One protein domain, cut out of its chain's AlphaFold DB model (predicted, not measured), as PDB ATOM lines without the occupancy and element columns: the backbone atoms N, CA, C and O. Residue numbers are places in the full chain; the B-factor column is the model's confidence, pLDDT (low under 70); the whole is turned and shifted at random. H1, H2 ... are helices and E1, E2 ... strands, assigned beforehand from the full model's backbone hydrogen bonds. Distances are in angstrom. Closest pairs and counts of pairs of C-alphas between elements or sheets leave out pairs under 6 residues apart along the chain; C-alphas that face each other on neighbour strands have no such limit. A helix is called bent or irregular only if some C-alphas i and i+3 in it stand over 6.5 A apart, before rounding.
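What this domain is: This is residues 3 to 45 of the 45 residues of the protein "Transposase" of Shigella dysenteriae 1617 (UniProt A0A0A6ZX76). A single long, free-standing helix, H1, sticks out as an arm from a small head in which residues 3 to 21 wind round as a loop, its two ends tied by a short pairing of residues 3 to 4 with residues 20 to 21 of E1. The helix and the residues after it make much of the length. The printed part has 43 residues, with one named strand and then one named helix, E1 and H1; the class is mostly helix, though under half of the residues are in named elements. The whole is extended, with a radius of gyration of the C-alphas of 15.3 A and spans of 46 by 18 by 9 A.

Where its parts are: The printed part begins at Thr 3, with its C-alpha at (140.800, 222.125, 111.320), and residues 3 to 18 hold no named element. E1 is residues 19 to 21, with C-alpha 19 at (142.219, 216.438, 113.161). H1 is residues 27 to 43, 24.5 A from first to last C-alpha, and ends with C-alpha 43 at (144.799, 252.801, 98.111).

How they stand to each other: E1 pairs with no named strand, but residues 20 to 21 of it pair with residues 3 to 4, parallel. A tight link of 5 residues joins E1 to H1, and the two are apart. Residues 27 to 45, of which 27 to 43 belong to H1, stand free. H1 is not bent, and in it every O i to N i+4 pair is within hydrogen-bond range.

The domain as a whole: The C-alphas of Asp 17 and Ser 45, the two farthest apart, are 47.4 A apart. The printed part has no cut, and it ends at the chain's last residue, Ser 45. The mean pLDDT of the printed part is 79.9; 15 residues are under 70, among them residues 16 to 22, while the mean of H1 is 94.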
ATOM      1  N   THR A   3     140.435 221.999 112.734       66.88
ATOM      2  CA  THR A   3     140.800 222.125 111.320       66.88
ATOM      3  C   THR A   3     142.118 222.867 111.220       66.88
ATOM      4  O   THR A   3     142.169 224.043 111.582       66.88
ATOM      5  N   SER A   4     143.176 222.197 110.773       69.94
ATOM      6  CA  SER A   4     144.472 222.840 110.546       69.94
ATOM      7  C   SER A   4     145.005 222.515 109.152       69.94
ATOM      8  O   SER A   4     144.479 221.658 108.438       69.94
ATOM      9  N   ASP A   5     146.016 223.265 108.741       71.00
ATOM     10  CA  ASP A   5     146.649 223.236 107.425       71.00
ATOM     11  C   ASP A   5     147.679 222.106 107.260       71.00
ATOM     12  O   ASP A   5     148.528 222.169 106.376       71.00
ATOM     13  N   ASP A   6     147.582 221.063 108.089       68.38
ATOM     14  CA  ASP A   6     148.515 219.929 108.150       68.38
ATOM     15  C   ASP A   6     149.971 220.321 108.412       68.38
ATOM     16  O   ASP A   6     150.908 219.592 108.081       68.38
ATOM     17  N   TRP A   7     150.187 221.485 109.021       74.00
ATOM     18  CA  TRP A   7     151.527 221.899 109.385       74.00
ATOM     19  C   TRP A   7     152.115 220.927 110.420       74.00
ATOM     20  O   TRP A   7     151.519 220.669 111.468       74.00
ATOM     21  N   GLY A   8     153.312 220.401 110.139       69.38
ATOM     22  CA  GLY A   8     153.914 219.284 110.882       69.38
ATOM     23  C   GLY A   8     154.081 219.506 112.392       69.38
ATOM     24  O   GLY A   8     154.170 218.536 113.144       69.38
ATOM     25  N   SER A   9     154.073 220.757 112.864       72.88
ATOM     26  CA  SER A   9     154.070 221.071 114.300       72.88
ATOM     27  C   SER A   9     152.747 220.712 114.994       72.88
ATOM     28  O   SER A   9     152.783 220.263 116.137       72.88
ATOM     29  N   TYR A  10     151.593 220.824 114.323       67.81
ATOM     30  CA  TYR A  10     150.284 220.516 114.921       67.81
ATOM     31  C   TYR A  10     150.053 219.014 115.114       67.81
ATOM     32  O   TYR A  10     149.327 218.608 116.021       67.81
ATOM     33  N   GLY A  11     150.730 218.176 114.322       66.38
ATOM     34  CA  GLY A  11     150.659 216.718 114.444       66.38
ATOM     35  C   GLY A  11     151.247 216.155 115.745       66.38
ATOM     36  O   GLY A  11     151.006 214.989 116.050       66.38
ATOM     37  N   ARG A  12     152.004 216.955 116.517       71.31
ATOM     38  CA  ARG A  12     152.521 216.551 117.838       71.31
ATOM     39  C   ARG A  12     151.523 216.759 118.974       71.31
ATOM     40  O   ARG A  12     151.555 215.993 119.930       71.31
ATOM     41  N   GLU A  13     150.669 217.774 118.884       68.31
ATOM     42  CA  GLU A  13     149.791 218.186 119.991       68.31
ATOM     43  C   GLU A  13     148.330 217.767 119.788       68.31
ATOM     44  O   GLU A  13     147.569 217.661 120.750       68.31
ATOM     45  N   VAL A  14     147.927 217.493 118.544       68.81
ATOM     46  CA  VAL A  14     146.540 217.169 118.204       68.81
ATOM     47  C   VAL A  14     146.414 215.675 117.890       68.81
ATOM     48  O   VAL A  14     147.025 215.198 116.932       68.81
ATOM     49  N   PRO A  15     145.600 214.912 118.647       72.50
ATOM     50  CA  PRO A  15     145.310 213.517 118.325       72.50
ATOM     51  C   PRO A  15     144.742 213.396 116.906       72.50
ATOM     52  O   PRO A  15     143.778 214.093 116.575       72.50
ATOM     53  N   LYS A  16     145.313 212.504 116.083       66.88
ATOM     54  CA  LYS A  16     144.942 212.325 114.664       66.88
ATOM     55  C   LYS A  16     143.438 212.122 114.455       66.88
ATOM     56  O   LYS A  16     142.884 212.678 113.516       66.88
ATOM     57  N   ASP A  17     142.760 211.448 115.383       69.31
ATOM     58  CA  ASP A  17     141.312 211.182 115.321       69.31
ATOM     59  C   ASP A  17     140.437 212.441 115.449       69.31
ATOM     60  O   ASP A  17     139.245 212.422 115.149       69.31
ATOM     61  N   LYS A  18     141.008 213.558 115.916       67.44
ATOM     62  CA  LYS A  18     140.315 214.845 116.084       67.44
ATOM     63  C   LYS A  18     140.717 215.879 115.033       67.44
ATOM     64  O   LYS A  18     140.158 216.985 115.055       67.44
ATOM     65  N   HIS A  19     141.660 215.538 114.156       68.06
ATOM     66  CA  HIS A  19     142.219 216.438 113.161       68.06
ATOM     67  C   HIS A  19     141.467 216.295 111.835       68.06
ATOM     68  O   HIS A  19     141.467 215.238 111.211       68.06
ATOM     69  N   LEU A  20     140.816 217.376 111.407       68.94
ATOM     70  CA  LEU A  20     140.367 217.517 110.031       68.94
ATOM     71  C   LEU A  20     141.395 218.332 109.261       68.94
ATOM     72  O   LEU A  20     141.417 219.559 109.346       68.94
ATOM     73  N   THR A  21     142.214 217.655 108.475       65.06
ATOM     74  CA  THR A  21     143.094 218.325 107.526       65.06
ATOM     75  C   THR A  21     142.252 218.894 106.380       65.06
ATOM     76  O   THR A  21     141.625 218.145 105.631       65.06
ATOM     77  N   GLY A  22     142.194 220.223 106.244       67.94
ATOM     78  CA  GLY A  22     141.474 220.857 105.137       67.94
ATOM     79  C   GLY A  22     141.068 222.314 105.360       67.94
ATOM     80  O   GLY A  22     141.010 222.819 106.477       67.94
ATOM     81  N   LYS A  23     140.729 222.990 104.260       71.75
ATOM     82  CA  LYS A  23     140.376 224.425 104.213       71.75
ATOM     83  C   LYS A  23     138.869 224.708 104.253       71.75
ATOM     84  O   LYS A  23     138.429 225.834 104.038       71.75
ATOM     85  N   ILE A  24     138.057 223.688 104.538       73.19
ATOM     86  CA  ILE A  24     136.585 223.754 104.450       73.19
ATOM     87  C   ILE A  24     136.022 224.897 105.313       73.19
ATOM     88  O   ILE A  24     135.091 225.587 104.904       73.19
ATOM     89  N   PHE A  25     136.634 225.160 106.471       72.81
ATOM     90  CA  PHE A  25     136.188 226.197 107.404       72.81
ATOM     91  C   PHE A  25     136.976 227.516 107.300       72.81
ATOM     92  O   PHE A  25     136.595 228.504 107.928       72.81
ATOM     93  N   THR A  26     138.042 227.587 106.493       77.44
ATOM     94  CA  THR A  26     138.902 228.785 106.382       77.44
ATOM     95  C   THR A  26     138.478 229.734 105.262       77.44
ATOM     96  O   THR A  26     138.933 230.879 105.225       77.44
ATOM     97  N   GLN A  27     137.539 229.323 104.403       82.75
ATOM     98  CA  GLN A  27     137.100 230.080 103.226       82.75
ATOM     99  C   GLN A  27     136.696 231.533 103.536       82.75
ATOM    100  O   GLN A  27     136.982 232.442 102.752       82.75
ATOM    101  N   ARG A  28     136.044 231.776 104.685       87.94
ATOM    102  CA  ARG A  28     135.626 233.126 105.110       87.94
ATOM    103  C   ARG A  28     136.823 234.013 105.464       87.94
ATOM    104  O   ARG A  28     136.843 235.177 105.069       87.94
ATOM    105  N   ILE A  29     137.821 233.467 106.162       88.06
ATOM    106  CA  ILE A  29     139.064 234.174 106.515       88.06
ATOM    107  C   ILE A  29     139.857 234.485 105.242       88.06
ATOM    108  O   ILE A  29     140.273 235.623 105.031       88.06
ATOM    109  N   GLU A  30     139.982 233.509 104.343       89.38
ATOM    110  CA  GLU A  30     140.661 233.676 103.055       89.38
ATOM    111  C   GLU A  30     140.007 234.774 102.200       89.38
ATOM    112  O   GLU A  30     140.699 235.648 101.673       89.38
ATOM    113  N   ARG A  31     138.669 234.800 102.119       92.44
ATOM    114  CA  ARG A  31     137.923 235.832 101.377       92.44
ATOM    115  C   ARG A  31     138.073 237.226 101.993       92.44
ATOM    116  O   ARG A  31     138.201 238.207 101.251       92.44
ATOM    117  N   ASN A  32     138.092 237.327 103.323       95.19
ATOM    118  CA  ASN A  32     138.350 238.588 104.022       95.19
ATOM    119  C   ASN A  32     139.754 239.117 103.703       95.19
ATOM    120  O   ASN A  32     139.897 240.275 103.306       95.19
ATOM    121  N   ASN A  33     140.769 238.256 103.782       94.81
ATOM    122  CA  ASN A  33     142.158 238.624 103.506       94.81
ATOM    123  C   ASN A  33     142.367 239.022 102.038       94.81
ATOM    124  O   ASN A  33     143.034 240.019 101.752       94.81
ATOM    125  N   LEU A  34     141.742 238.307 101.098       96.00
ATOM    126  CA  LEU A  34     141.774 238.650  99.674       96.00
ATOM    127  C   LEU A  34     141.161 240.035  99.403       96.00
ATOM    128  O   LEU A  34     141.723 240.845  98.657       96.00
ATOM    129  N   THR A  35     140.021 240.325 100.036       97.25
ATOM    130  CA  THR A  35     139.340 241.622  99.924       97.25
ATOM    131  C   THR A  35     140.203 242.741 100.500       97.25
ATOM    132  O   THR A  35     140.387 243.772  99.851       97.25
ATOM    133  N   LEU A  36     140.775 242.528 101.688       97.00
ATOM    134  CA  LEU A  36     141.661 243.485 102.345       97.00
ATOM    135  C   LEU A  36     142.881 243.806 101.475       97.00
ATOM    136  O   LEU A  36     143.146 244.977 101.210       97.00
ATOM    137  N   ARG A  37     143.564 242.781 100.948       97.00
ATOM    138  CA  ARG A  37     144.708 242.952 100.040       97.00
ATOM    139  C   ARG A  37     144.341 243.784  98.814       97.00
ATOM    140  O   ARG A  37     145.102 244.660  98.413       97.00
ATOM    141  N   THR A  38     143.176 243.526  98.227       97.06
ATOM    142  CA  THR A  38     142.698 244.260  97.047       97.06
ATOM    143  C   THR A  38     142.420 245.728  97.374       97.06
ATOM    144  O   THR A  38     142.779 246.608  96.594       97.06
ATOM    145  N   ARG A  39     141.823 246.009  98.540       97.31
ATOM    146  CA  ARG A  39     141.568 247.377  99.014       97.31
ATOM    147  C   ARG A  39     142.860 248.141  99.282       97.31
ATOM    148  O   ARG A  39     143.008 249.240  98.768       97.31
ATOM    149  N   ILE A  40     143.804 247.546 100.013       97.88
ATOM    150  CA  ILE A  40     145.110 248.165 100.285       97.88
ATOM    151  C   ILE A  40     145.835 248.461  98.973       97.88
ATOM    152  O   ILE A  40     146.302 249.576  98.774       97.88
ATOM    153  N   LYS A  41     145.866 247.497  98.043       97.12
ATOM    154  CA  LYS A  41     146.503 247.690  96.737       97.12
ATOM    155  C   LYS A  41     145.902 248.874  95.978       97.12
ATOM    156  O   LYS A  41     146.657 249.627  95.385       97.12
ATOM    157  N   ARG A  42     144.576 249.056  96.026       95.75
ATOM    158  CA  ARG A  42     143.886 250.206  95.415       95.75
ATOM    159  C   ARG A  42     144.213 251.545  96.072       95.75
ATOM    160  O   ARG A  42     144.200 252.540  95.373       95.75
ATOM    161  N   LEU A  43     144.451 251.573  97.382       96.25
ATOM    162  CA  LEU A  43     144.799 252.801  98.111       96.25
ATOM    163  C   LEU A  43     146.274 253.185  97.960       96.25
ATOM    164  O   LEU A  43     146.619 254.349  98.100       96.25
ATOM    165  N   ALA A  44     147.135 252.198  97.718       90.44
ATOM    166  CA  ALA A  44     148.554 252.395  97.446       90.44
ATOM    167  C   ALA A  44     148.867 252.552  95.944       90.44
ATOM    168  O   ALA A  44     150.041 252.616  95.587       90.44
ATOM    169  N   SER A  45     147.839 252.536  95.084       70.94
ATOM    170  CA  SER A  45     147.954 252.810  93.644       70.94
ATOM    171  C   SER A  45     147.642 254.266  93.343       70.94
ATOM    172  O   SER A  45     146.797 254.834  94.069       70.94
TER     173      SER A  45